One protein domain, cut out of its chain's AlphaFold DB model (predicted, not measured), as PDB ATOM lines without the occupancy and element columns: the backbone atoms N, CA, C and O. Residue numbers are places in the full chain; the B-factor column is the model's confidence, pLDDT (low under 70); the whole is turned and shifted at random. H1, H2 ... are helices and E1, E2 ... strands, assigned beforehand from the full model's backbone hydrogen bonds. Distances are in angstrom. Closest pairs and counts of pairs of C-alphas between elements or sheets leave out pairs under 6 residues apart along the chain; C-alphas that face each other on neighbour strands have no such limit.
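This is residues 9 to 98 of the 111 residues of an uncharacterized protein of Ajellomyces capsulatus (strain NAm1 / WU24) (UniProt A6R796). A twisted four-stranded sheet is the core, with H1 lying along one face and the short H2 packed over the E1 and E4 side of the other, three layers in all. From H2, the long unnamed stretch of residues 63 to 86 leads past the sheet to H3 at the far end of the longest axis, where H3 packs on H1 and leaves the sheet untouched. The printed part has 90 residues, with three named helices and four named strands in the order E1 H1 E2 E3 E4 H2 H3; the sheet, in order E1 E4 E3 E2, is mixed, and so is the class, helices and strands. The whole is only just compact, close to loose, with a radius of gyration of the C-alphas of 14.2 A and spans of 45 by 31 by 25 A.

E1, residues 9 to 14, begins at C-alpha 9 (-139.773, 42.190, 89.828) and is 15.4 A long. H1, residues 17 to 26, is 14.1 A long. E2 is residues 30 to 32. E3, residues 40 to 45, is 16.9 A long, and E4, residues 49 to 55, is 20.4 A long. H2, residues 56 to 62, begins at C-alpha 56 (-153.809, 40.072, 79.521). H3, residues 87 to 97, is 15.5 A long and ends at C-alpha 97 (-149.386, 22.340, 94.669).

Edge strand E1 is parallel to E4, with N 12 and O 52 2.8 A apart, within hydrogen-bond range. E2, E3 and E4 form a meander, each strand the antiparallel neighbour of the one before; N 32 and O 42 are 2.8 A apart in the hairpin of E2 and E3, and N 43 and O 51 2.8 A in that of E3 and E4. E1, H1 and E2 make a split strand-helix-strand unit, two strands of one sheet with a helix between them along the chain and with E4 and E3 between them in the sheet; its crossover is right-handed. H1 is on the sheet over E3, at a height of 8.3 A; the closest C-alphas of the two are those of Ile 17 and Leu 41, 6.6 A. H2, on the opposite face, is over E1 and only just over E4, with 3 of its 7 C-alphas on E4; the C-alphas of Ala 13 and His 56, 5.6 A apart, are the closest of E1 and H2. H3 touches H1 at a shallow tilt of 26 degrees, opposite ways, the closest C-alphas being those of Ala 26 and Lys 96, 6.1 A. In H1 every O i to N i+4 pair is within hydrogen-bond range, in H3 6 of 7, and in H2 1 of 3, beside 2 of 4 O i to N i+3 pairs.

The C-alphas of Ser 65 and Glu 88, 45.5 A apart, are the two farthest apart. The printed part has no cut, and the link from H2 to H3, 24 residues, is long. The mean pLDDT of the printed part is 86.4; residues 97 to 98 are under 70.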
ATOM      1  N   THR A   9    -138.393  42.631  90.024       90.44
ATOM      2  CA  THR A   9    -139.773  42.190  89.828       90.44
ATOM      3  C   THR A   9    -139.904  41.530  88.471       90.44
ATOM      4  O   THR A   9    -139.571  42.140  87.456       90.44
ATOM      5  N   VAL A  10    -140.418  40.303  88.443       90.50
ATOM      6  CA  VAL A  10    -140.767  39.623  87.191       90.50
ATOM      7  C   VAL A  10    -142.239  39.879  86.906       90.50
ATOM      8  O   VAL A  10    -143.098  39.535  87.713       90.50
ATOM      9  N   SER A  11    -142.534  40.502  85.767       91.44
ATOM     10  CA  SER A  11    -143.914  40.744  85.339       91.44
ATOM     11  C   SER A  11    -144.392  39.609  84.440       91.44
ATOM     12  O   SER A  11    -143.724  39.287  83.460       91.44
ATOM     13  N   LEU A  12    -145.547  39.026  84.753       91.75
ATOM     14  CA  LEU A  12    -146.135  37.898  84.032       91.75
ATOM     15  C   LEU A  12    -147.601  38.180  83.685       91.75
ATOM     16  O   LEU A  12    -148.342  38.791  84.458       91.75
ATOM     17  N   ALA A  13    -148.041  37.693  82.527       92.19
ATOM     18  CA  ALA A  13    -149.452  37.691  82.172       92.19
ATOM     19  C   ALA A  13    -150.168  36.490  82.809       92.19
ATOM     20  O   ALA A  13    -149.637  35.380  82.837       92.19
ATOM     21  N   THR A  14    -151.403  36.689  83.265       90.50
ATOM     22  CA  THR A  14    -152.307  35.603  83.670       90.50
ATOM     23  C   THR A  14    -153.703  35.799  83.080       90.50
ATOM     24  O   THR A  14    -154.095  36.904  82.692       90.50
ATOM     25  N   THR A  15    -154.455  34.710  82.955       90.19
ATOM     26  CA  THR A  15    -155.893  34.723  82.642       90.19
ATOM     27  C   THR A  15    -156.759  34.599  83.896       90.19
ATOM     28  O   THR A  15    -157.940  34.925  83.841       90.19
ATOM     29  N   ASP A  16    -156.175  34.179  85.022       90.56
ATOM     30  CA  ASP A  16    -156.860  33.974  86.298       90.56
ATOM     31  C   ASP A  16    -155.969  34.479  87.446       90.56
ATOM     32  O   ASP A  16    -154.939  33.886  87.782       90.56
ATOM     33  N   ILE A  17    -156.363  35.616  88.027       92.12
ATOM     34  CA  ILE A  17    -155.660  36.239  89.155       92.12
ATOM     35  C   ILE A  17    -155.775  35.374  90.413       92.12
ATOM     36  O   ILE A  17    -154.782  35.180  91.109       92.12
ATOM     37  N   ALA A  18    -156.947  34.794  90.677       90.50
ATOM     38  CA  ALA A  18    -157.171  33.990  91.873       90.50
ATOM     39  C   ALA A  18    -156.359  32.687  91.829       90.50
ATOM     40  O   ALA A  18    -155.841  32.240  92.853       90.50
ATOM     41  N   ALA A  19    -156.219  32.067  90.653       88.62
ATOM     42  CA  ALA A  19    -155.332  30.919  90.483       88.62
ATOM     43  C   ALA A  19    -153.857  31.294  90.680       88.62
ATOM     44  O   ALA A  19    -153.139  30.564  91.366       88.62
ATOM     45  N   ALA A  20    -153.419  32.433  90.134       91.00
ATOM     46  CA  ALA A  20    -152.057  32.928  90.327       91.00
ATOM     47  C   ALA A  20    -151.758  33.236  91.805       91.00
ATOM     48  O   ALA A  20    -150.678  32.903  92.292       91.00
ATOM     49  N   GLU A  21    -152.723  33.794  92.540       92.31
ATOM     50  CA  GLU A  21    -152.609  34.058  93.977       92.31
ATOM     51  C   GLU A  21    -152.480  32.765  94.784       92.31
ATOM     52  O   GLU A  21    -151.542  32.623  95.573       92.31
ATOM     53  N   ARG A  22    -153.365  31.786  94.551       89.81
ATOM     54  CA  ARG A  22    -153.285  30.472  95.214       89.81
ATOM     55  C   ARG A  22    -151.947  29.786  94.942       89.81
ATOM     56  O   ARG A  22    -151.355  29.219  95.853       89.81
ATOM     57  N   PHE A  23    -151.466  29.850  93.702       87.56
ATOM     58  CA  PHE A  23    -150.179  29.273  93.326       87.56
ATOM     59  C   PHE A  23    -149.010  29.978  94.028       87.56
ATOM     60  O   PHE A  23    -148.176  29.323  94.648       87.56
ATOM     61  N   GLY A  24    -148.973  31.310  93.980       89.25
ATOM     62  CA  GLY A  24    -147.921  32.105  94.610       89.25
ATOM     63  C   GLY A  24    -147.858  31.927  96.124       89.25
ATOM     64  O   GLY A  24    -146.793  31.676  96.679       89.25
ATOM     65  N   THR A  25    -149.006  31.985  96.794       90.62
ATOM     66  CA  THR A  25    -149.084  31.797  98.252       90.62
ATOM     67  C   THR A  25    -148.713  30.375  98.673       90.62
ATOM     68  O   THR A  25    -148.022  30.192  99.674       90.62
ATOM     69  N   ALA A  26    -149.069  29.355  97.881       85.81
ATOM     70  CA  ALA A  26    -148.625  27.979  98.124       85.81
ATOM     71  C   ALA A  26    -147.097  27.817  98.027       85.81
ATOM     72  O   ALA A  26    -146.524  27.004  98.756       85.81
ATOM     73  N   LEU A  27    -146.444  28.616  97.173       84.06
ATOM     74  CA  LEU A  27    -144.986  28.695  97.048       84.06
ATOM     75  C   LEU A  27    -144.310  29.537  98.145       84.06
ATOM     76  O   LEU A  27    -143.087  29.621  98.158       84.06
ATOM     77  N   GLY A  28    -145.075  30.135  99.062       86.44
ATOM     78  CA  GLY A  28    -144.542  30.943 100.164       86.44
ATOM     79  C   GLY A  28    -144.390  32.431  99.850       86.44
ATOM     80  O   GLY A  28    -143.753  33.140 100.622       86.44
ATOM     81  N   PHE A  29    -144.967  32.920  98.750       90.75
ATOM     82  CA  PHE A  29    -145.032  34.359  98.503       90.75
ATOM     83  C   PHE A  29    -146.125  35.011  99.346       90.75
ATOM     84  O   PHE A  29    -147.196  34.442  99.564       90.75
ATOM     85  N   GLU A  30    -145.883  36.254  99.733       94.19
ATOM     86  CA  GLU A  30    -146.857  37.097 100.411       94.19
ATOM     87  C   GLU A  30    -147.594  37.978  99.401       94.19
ATOM     88  O   GLU A  30    -146.981  38.585  98.517       94.19
ATOM     89  N   VAL A  31    -148.918  38.068  99.538       93.75
ATOM     90  CA  VAL A  31    -149.730  38.980  98.728       93.75
ATOM     91  C   VAL A  31    -149.501  40.404  99.214       93.75
ATOM     92  O   VAL A  31    -149.753  40.736 100.371       93.75
ATOM     93  N   ASN A  32    -149.046  41.262  98.309       91.56
ATOM     94  CA  ASN A  32    -148.893  42.686  98.545       91.56
ATOM     95  C   ASN A  32    -150.063  43.450  97.910       91.56
ATOM     96  O   ASN A  32    -150.597  43.053  96.875       91.56
ATOM     97  N   ALA A  33    -150.452  44.570  98.521       84.00
ATOM     98  CA  ALA A  33    -151.574  45.363  98.033       84.00
ATOM     99  C   ALA A  33    -151.319  45.893  96.610       84.00
ATOM    100  O   ALA A  33    -150.273  46.481  96.324       84.00
ATOM    101  N   CYS A  34    -152.315  45.732  95.739       84.50
ATOM    102  CA  CYS A  34    -152.373  46.346  94.416       84.50
ATOM    103  C   CYS A  34    -153.548  47.319  94.334       84.50
ATOM    104  O   CYS A  34    -154.540  47.171  95.043       84.50
ATOM    105  N   TYR A  35    -153.446  48.293  93.429       77.62
ATOM    106  CA  TYR A  35    -154.513  49.266  93.194       77.62
ATOM    107  C   TYR A  35    -155.807  48.609  92.684       77.62
ATOM    108  O   TYR A  35    -156.896  49.010  93.080       77.62
ATOM    109  N   ASP A  36    -155.690  47.573  91.846       89.44
ATOM    110  CA  ASP A  36    -156.828  46.800  91.344       89.44
ATOM    111  C   ASP A  36    -156.584  45.294  91.496       89.44
ATOM    112  O   ASP A  36    -155.992  44.644  90.633       89.44
ATOM    113  N   ALA A  37    -157.084  44.731  92.594       85.94
ATOM    114  CA  ALA A  37    -156.981  43.304  92.897       85.94
ATOM    115  C   ALA A  37    -157.769  42.399  91.927       85.94
ATOM    116  O   ALA A  37    -157.581  41.186  91.938       85.94
ATOM    117  N   LYS A  38    -158.660  42.947  91.082       89.94
ATOM    118  CA  LYS A  38    -159.382  42.140  90.080       89.94
ATOM    119  C   LYS A  38    -158.551  41.893  88.829       89.94
ATOM    120  O   LYS A  38    -158.787  40.911  88.128       89.94
ATOM    121  N   THR A  39    -157.621  42.794  88.519       92.50
ATOM    122  CA  THR A  39    -156.858  42.757  87.263       92.50
ATOM    123  C   THR A  39    -155.354  42.626  87.458       92.50
ATOM    124  O   THR A  39    -154.646  42.355  86.481       92.50
ATOM    125  N   THR A  40    -154.868  42.790  88.691       94.62
ATOM    126  CA  THR A  40    -153.450  42.742  89.052       94.62
ATOM    127  C   THR A  40    -153.233  42.029  90.381       94.62
ATOM    128  O   THR A  40    -154.114  42.008  91.237       94.62
ATOM    129  N   LEU A  41    -152.048  41.449  90.545       94.81
ATOM    130  CA  LEU A  41    -151.613  40.777  91.763       94.81
ATOM    131  C   LEU A  41    -150.109  40.983  91.933       94.81
ATOM    132  O   LEU A  41    -149.339  40.765  90.999       94.81
ATOM    133  N   HIS A  42    -149.677  41.355  93.135       95.06
ATOM    134  CA  HIS A  42    -148.267  41.498  93.478       95.06
ATOM    135  C   HIS A  42    -147.912  40.503  94.572       95.06
ATOM    136  O   HIS A  42    -148.513  40.503  95.641       95.06
ATOM    137  N   LEU A  43    -146.935  39.651  94.289       93.88
ATOM    138  CA  LEU A  43    -146.452  38.609  95.181       93.88
ATOM    139  C   LEU A  43    -145.008  38.906  95.559       93.88
ATOM    140  O   LEU A  43    -144.160  39.013  94.676       93.88
ATOM    141  N   LYS A  44    -144.709  39.022  96.848       93.56
ATOM    142  CA  LYS A  44    -143.355  39.276  97.351       93.56
ATOM    143  C   LYS A  44    -142.749  38.018  97.954       93.56
ATOM    144  O   LYS A  44    -143.454  37.216  98.555       93.56
ATOM    145  N   HIS A  45    -141.440  37.875  97.806       87.31
ATOM    146  CA  HIS A  45    -140.655  36.838  98.459       87.31
ATOM    147  C   HIS A  45    -139.447  37.495  99.133       87.31
ATOM    148  O   HIS A  45    -138.391  37.688  98.522       87.31
ATOM    149  N   GLY A  46    -139.629  37.872 100.400       85.19
ATOM    150  CA  GLY A  46    -138.695  38.743 101.113       85.19
ATOM    151  C   GLY A  46    -138.608  40.143 100.489       85.19
ATOM    152  O   GLY A  46    -139.519  40.585  99.787       85.19
ATOM    153  N   ASP A  47    -137.492  40.830 100.729       84.75
ATOM    154  CA  ASP A  47    -137.331  42.244 100.354       84.75
ATOM    155  C   ASP A  47    -136.796  42.462  98.931       84.75
ATOM    156  O   ASP A  47    -136.928  43.552  98.372       84.75
ATOM    157  N   SER A  48    -136.176  41.441  98.333       84.31
ATOM    158  CA  SER A  48    -135.400  41.602  97.094       84.31
ATOM    159  C   SER A  48    -136.077  41.024  95.851       84.31
ATOM    160  O   SER A  48    -135.669  41.366  94.742       84.31
ATOM    161  N   PHE A  49    -137.107  40.185  95.993       89.19
ATOM    162  CA  PHE A  49    -137.767  39.543  94.857       89.19
ATOM    163  C   PHE A  49    -139.287  39.662  94.922       89.19
ATOM    164  O   PHE A  49    -139.908  39.453  95.964       89.19
ATOM    165  N   SER A  50    -139.901  39.954  93.777       92.06
ATOM    166  CA  SER A  50    -141.347  39.871  93.633       92.06
ATOM    167  C   SER A  50    -141.791  39.452  92.232       92.06
ATOM    168  O   SER A  50    -141.042  39.533  91.256       92.06
ATOM    169  N   ILE A  51    -143.034  38.994  92.134       93.25
ATOM    170  CA  ILE A  51    -143.713  38.672  90.884       93.25
ATOM    171  C   ILE A  51    -144.942  39.567  90.781       93.25
ATOM    172  O   ILE A  51    -145.743  39.652  91.712       93.25
ATOM    173  N   PHE A  52    -145.097  40.228  89.642       93.62
ATOM    174  CA  PHE A  52    -146.276  41.020  89.329       93.62
ATOM    175  C   PHE A  52    -147.085  40.319  88.243       93.62
ATOM    176  O   PHE A  52    -146.632  40.176  87.108       93.62
ATOM    177  N   TYR A  53    -148.292  39.886  88.584       94.25
ATOM    178  CA  TYR A  53    -149.247  39.344  87.634       94.25
ATOM    179  C   TYR A  53    -150.198  40.434  87.157       94.25
ATOM    180  O   TYR A  53    -150.804  41.147  87.957       94.25
ATOM    181  N   GLY A  54    -150.375  40.520  85.844       92.94
ATOM    182  CA  GLY A  54    -151.429  41.310  85.216       92.94
ATOM    183  C   GLY A  54    -152.324  40.425  84.362       92.94
ATOM    184  O   GLY A  54    -151.849  39.516  83.677       92.94
ATOM    185  N   THR A  55    -153.625  40.706  84.350       92.50
ATOM    186  CA  THR A  55    -154.509  40.176  83.301       92.50
ATOM    187  C   THR A  55    -153.982  40.565  81.920       92.50
ATOM    188  O   THR A  55    -153.291  41.572  81.779       92.50
ATOM    189  N   HIS A  56    -154.317  39.806  80.875       90.25
ATOM    190  CA  HIS A  56    -153.809  40.072  79.521       90.25
ATOM    191  C   HIS A  56    -154.105  41.503  79.033       90.25
ATOM    192  O   HIS A  56    -153.264  42.120  78.383       90.25
ATOM    193  N   SER A  57    -155.260  42.067  79.405       91.19
ATOM    194  CA  SER A  57    -155.635  43.449  79.078       91.19
ATOM    195  C   SER A  57    -154.764  44.499  79.776       91.19
ATOM    196  O   SER A  57    -154.567  45.586  79.234       91.19
ATOM    197  N   VAL A  58    -154.246  44.199  80.970       91.62
ATOM    198  CA  VAL A  58    -153.313  45.066  81.698       91.62
ATOM    199  C   VAL A  58    -151.893  44.839  81.204       91.62
ATOM    200  O   VAL A  58    -151.228  45.793  80.815       91.62
ATOM    201  N   PHE A  59    -151.445  43.584  81.163       90.81
ATOM    202  CA  PHE A  59    -150.080  43.230  80.791       90.81
ATOM    203  C   PHE A  59    -149.740  43.662  79.359       90.81
ATOM    204  O   PHE A  59    -148.660  44.196  79.115       90.81
ATOM    205  N   GLY A  60    -150.686  43.528  78.425       89.62
ATOM    206  CA  GLY A  60    -150.506  43.944  77.033       89.62
ATOM    207  C   GLY A  60    -150.191  45.434  76.861       89.62
ATOM    208  O   GLY A  60    -149.559  45.805  75.880       89.62
ATOM    209  N   LYS A  61    -150.547  46.290  77.830       90.31
ATOM    210  CA  LYS A  61    -150.217  47.728  77.799       90.31
ATOM    211  C   LYS A  61    -148.725  48.004  77.994       90.31
ATOM    212  O   LYS A  61    -148.270  49.090  77.648       90.31
ATOM    213  N   PHE A  62    -147.981  47.055  78.563       87.44
ATOM    214  CA  PHE A  62    -146.534  47.164  78.761       87.44
ATOM    215  C   PHE A  62    -145.733  46.622  77.574       87.44
ATOM    216  O   PHE A  62    -144.513  46.785  77.537       87.44
ATOM    217  N   LEU A  63    -146.390  45.966  76.614       87.31
ATOM    218  CA  LEU A  63    -145.714  45.429  75.445       87.31
ATOM    219  C   LEU A  63    -145.427  46.536  74.418       87.31
ATOM    220  O   LEU A  63    -146.262  47.419  74.209       87.31
ATOM    221  N   PRO A  64    -144.270  46.487  73.732       87.62
ATOM    222  CA  PRO A  64    -144.018  47.339  72.579       87.62
ATOM    223  C   PRO A  64    -145.093  47.159  71.503       87.62
ATOM    224  O   PRO A  64    -145.658  46.077  71.347       87.62
ATOM    225  N   SER A  65    -145.333  48.209  70.715       87.38
ATOM    226  CA  SER A  65    -146.310  48.163  69.624       87.38
ATOM    227  C   SER A  65    -146.063  46.970  68.690       87.38
ATOM    228  O   SER A  65    -144.928  46.717  68.280       87.38
ATOM    229  N   GLY A  66    -147.127  46.231  68.370       82.81
ATOM    230  CA  GLY A  66    -147.084  45.059  67.490       82.81
ATOM    231  C   GLY A  66    -146.586  43.761  68.137       82.81
ATOM    232  O   GLY A  66    -146.478  42.755  67.439       82.81
ATOM    233  N   ARG A  67    -146.281  43.746  69.442       86.12
ATOM    234  CA  ARG A  67    -145.981  42.512  70.184       86.12
ATOM    235  C   ARG A  67    -147.240  41.950  70.835       86.12
ATOM    236  O   ARG A  67    -148.024  42.681  71.431       86.12
ATOM    237  N   GLU A  68    -147.378  40.633  70.765       87.62
ATOM    238  CA  GLU A  68    -148.427  39.884  71.452       87.62
ATOM    239  C   GLU A  68    -147.868  39.177  72.688       87.62
ATOM    240  O   GLU A  68    -146.667  38.922  72.797       87.62
ATOM    241  N   ILE A  69    -148.756  38.858  73.627       87.19
ATOM    242  CA  ILE A  69    -148.413  38.055  74.800       87.19
ATOM    243  C   ILE A  69    -148.136  36.621  74.337       87.19
ATOM    244  O   ILE A  69    -148.968  36.012  73.665       87.19
ATOM    245  N   ALA A  70    -146.984  36.070  74.719       85.19
ATOM    246  CA  ALA A  70    -146.608  34.704  74.380       85.19
ATOM    247  C   ALA A  70    -147.573  33.669  74.989       85.19
ATOM    248  O   ALA A  70    -147.935  33.734  76.166       85.19
ATOM    249  N   CYS A  71    -147.960  32.668  74.194       80.50
ATOM    250  CA  CYS A  71    -148.773  31.549  74.662       80.50
ATOM    251  C   CYS A  71    -147.885  30.473  75.299       80.50
ATOM    252  O   CYS A  71    -147.142  29.768  74.614       80.50
ATOM    253  N   THR A  72    -148.033  30.273  76.609       79.50
ATOM    254  CA  THR A  72    -147.224  29.313  77.384       79.50
ATOM    255  C   THR A  72    -147.440  27.846  76.997       79.50
ATOM    256  O   THR A  72    -146.654  26.983  77.373       79.50
ATOM    257  N   LYS A  73    -148.476  27.534  76.203       78.44
ATOM    258  CA  LYS A  73    -148.676  26.191  75.630       78.44
ATOM    259  C   LYS A  73    -147.710  25.885  74.482       78.44
ATOM    260  O   LYS A  73    -147.488  24.715  74.182       78.44
ATOM    261  N   THR A  74    -147.180  26.914  73.823       77.25
ATOM    262  CA  THR A  74    -146.376  26.790  72.596       77.25
ATOM    263  C   THR A  74    -144.962  27.338  72.747       77.25
ATOM    264  O   THR A  74    -144.074  26.916  72.011       77.25
ATOM    265  N   SER A  75    -144.726  28.250  73.691       77.12
ATOM    266  CA  SER A  75    -143.412  28.845  73.944       77.12
ATOM    267  C   SER A  75    -143.168  29.058  75.438       77.12
ATOM    268  O   SER A  75    -144.090  29.324  76.201       77.12
ATOM    269  N   HIS A  76    -141.910  28.931  75.862       79.38
ATOM    270  CA  HIS A  76    -141.481  29.173  77.242       79.38
ATOM    271  C   HIS A  76    -140.316  30.163  77.211       79.38
ATOM    272  O   HIS A  76    -139.191  29.785  76.898       79.38
ATOM    273  N   GLU A  77    -140.595  31.436  77.482       79.38
ATOM    274  CA  GLU A  77    -139.596  32.509  77.362       79.38
ATOM    275  C   GLU A  77    -138.764  32.700  78.635       79.38
ATOM    276  O   GLU A  77    -137.665  33.245  78.590       79.38
ATOM    277  N   THR A  78    -139.272  32.279  79.793       80.56
ATOM    278  CA  THR A  78    -138.604  32.469  81.086       80.56
ATOM    279  C   THR A  78    -138.904  31.304  82.018       80.56
ATOM    280  O   THR A  78    -140.022  30.790  82.047       80.56
ATOM    281  N   ILE A  79    -137.897  30.905  82.795       81.62
ATOM    282  CA  ILE A  79    -138.012  29.928  83.879       81.62
ATOM    283  C   ILE A  79    -137.612  30.641  85.169       81.62
ATOM    284  O   ILE A  79    -136.528  31.217  85.247       81.62
ATOM    285  N   VAL A  80    -138.490  30.608  86.171       79.31
ATOM    286  CA  VAL A  80    -138.200  31.116  87.516       79.31
ATOM    287  C   VAL A  80    -137.852  29.929  88.403       79.31
ATOM    288  O   VAL A  80    -138.673  29.031  88.589       79.31
ATOM    289  N   THR A  81    -136.642  29.938  88.952       81.94
ATOM    290  CA  THR A  81    -136.150  28.890  89.853       81.94
ATOM    291  C   THR A  81    -136.122  29.417  91.279       81.94
ATOM    292  O   THR A  81    -135.548  30.472  91.540       81.94
ATOM    293  N   LEU A  82    -136.729  28.669  92.201       79.00
ATOM    294  CA  LEU A  82    -136.692  28.954  93.632       79.00
ATOM    295  C   LEU A  82    -135.715  27.996  94.308       79.00
ATOM    296  O   LEU A  82    -135.772  26.786  94.088       79.00
ATOM    297  N   MET A  83    -134.827  28.551  95.126       79.94
ATOM    298  CA  MET A  83    -133.915  27.777  95.961       79.94
ATOM    299  C   MET A  83    -134.592  27.481  97.294       79.94
ATOM    300  O   MET A  83    -135.193  28.368  97.895       79.94
ATOM    301  N   VAL A  84    -134.456  26.247  97.762       80.25
ATOM    302  CA  VAL A  84    -134.921  25.816  99.084       80.25
ATOM    303  C   VAL A  84    -133.801  25.076  99.799       80.25
ATOM    304  O   VAL A  84    -132.848  24.617  99.166       80.25
ATOM    305  N   ASN A  85    -133.895  24.969 101.121       82.31
ATOM    306  CA  ASN A  85    -132.762  24.539 101.941       82.31
ATOM    307  C   ASN A  85    -132.644  23.015 102.055       82.31
ATOM    308  O   ASN A  85    -131.633  22.507 102.534       82.31
ATOM    309  N   SER A  86    -133.684  22.276 101.663       83.62
ATOM    310  CA  SER A  86    -133.733  20.822 101.818       83.62
ATOM    311  C   SER A  86    -134.683  20.167 100.822       83.62
ATOM    312  O   SER A  86    -135.602  20.797 100.295       83.62
ATOM    313  N   ARG A  87    -134.497  18.865 100.599       84.25
ATOM    314  CA  ARG A  87    -135.393  18.063  99.761       84.25
ATOM    315  C   ARG A  87    -136.789  17.956 100.373       84.25
ATOM    316  O   ARG A  87    -137.783  18.049  99.660       84.25
ATOM    317  N   GLU A  88    -136.875  17.807 101.687       88.31
ATOM    318  CA  GLU A  88    -138.139  17.677 102.411       88.31
ATOM    319  C   GLU A  88    -138.980  18.956 102.275       88.31
ATOM    320  O   GLU A  88    -140.209  18.914 102.288       88.31
ATOM    321  N   GLU A  89    -138.328  20.112 102.132       80.81
ATOM    322  CA  GLU A  89    -138.992  21.380 101.842       80.81
ATOM    323  C   GLU A  89    -139.600  21.404 100.436       80.81
ATOM    324  O   GLU A  89    -140.757  21.803 100.297       80.81
ATOM    325  N   ILE A  90    -138.894  20.870  99.429       82.25
ATOM    326  CA  ILE A  90    -139.445  20.670  98.077       82.25
ATOM    327  C   ILE A  90    -140.701  19.800  98.150       82.25
ATOM    328  O   ILE A  90    -141.743  20.167  97.611       82.25
ATOM    329  N   GLU A  91    -140.632  18.663  98.842       83.88
ATOM    330  CA  GLU A  91    -141.752  17.722  98.946       83.88
ATOM    331  C   GLU A  91    -142.970  18.360  99.637       83.88
ATOM    332  O   GLU A  91    -144.096  18.239  99.145       83.88
ATOM    333  N   ARG A  92    -142.756  19.130 100.715       83.31
ATOM    334  CA  ARG A  92    -143.825  19.902 101.375       83.31
ATOM    335  C   ARG A  92    -144.448  20.953 100.457       83.31
ATOM    336  O   ARG A  92    -145.658  21.163 100.524       83.31
ATOM    337  N   MET A  93    -143.654  21.625  99.624       78.62
ATOM    338  CA  MET A  93    -144.169  22.591  98.646       78.62
ATOM    339  C   MET A  93    -144.980  21.891  97.551       78.62
ATOM    340  O   MET A  93    -146.102  22.301  97.262       78.62
ATOM    341  N   LEU A  94    -144.469  20.791  96.994       79.94
ATOM    342  CA  LEU A  94    -145.152  20.018  95.952       79.94
ATOM    343  C   LEU A  94    -146.490  19.437  96.427       79.94
ATOM    344  O   LEU A  94    -147.459  19.450  95.666       79.94
ATOM    345  N   ALA A  95    -146.574  18.993  97.685       81.12
ATOM    346  CA  ALA A  95    -147.816  18.499  98.284       81.12
ATOM    347  C   ALA A  95    -148.915  19.577  98.365       81.12
ATOM    348  O   ALA A  95    -150.100  19.271  98.248       81.12
ATOM    349  N   LYS A  96    -148.544  20.857  98.522       74.56
ATOM    350  CA  LYS A  96    -149.501  21.981  98.493       74.56
ATOM    351  C   LYS A  96    -149.972  22.302  97.074       74.56
ATOM    352  O   LYS A  96    -151.088  22.779  96.887       74.56
ATOM    353  N   LEU A  97    -149.129  22.032  96.077       69.44
ATOM    354  CA  LEU A  97    -149.386  22.340  94.669       69.44
ATOM    355  C   LEU A  97    -150.198  21.257  93.945       69.44
ATOM    356  O   LEU A  97    -150.746  21.527  92.883       69.44
ATOM    357  N   THR A  98    -150.329  20.045  94.493       52.94
ATOM    358  CA  THR A  98    -150.914  18.894  93.771       52.94
ATOM    359  C   THR A  98    -152.418  19.036  93.465       52.94
ATOM    360  O   THR A  98    -152.933  18.316  92.616       52.94
TER     361      THR A  98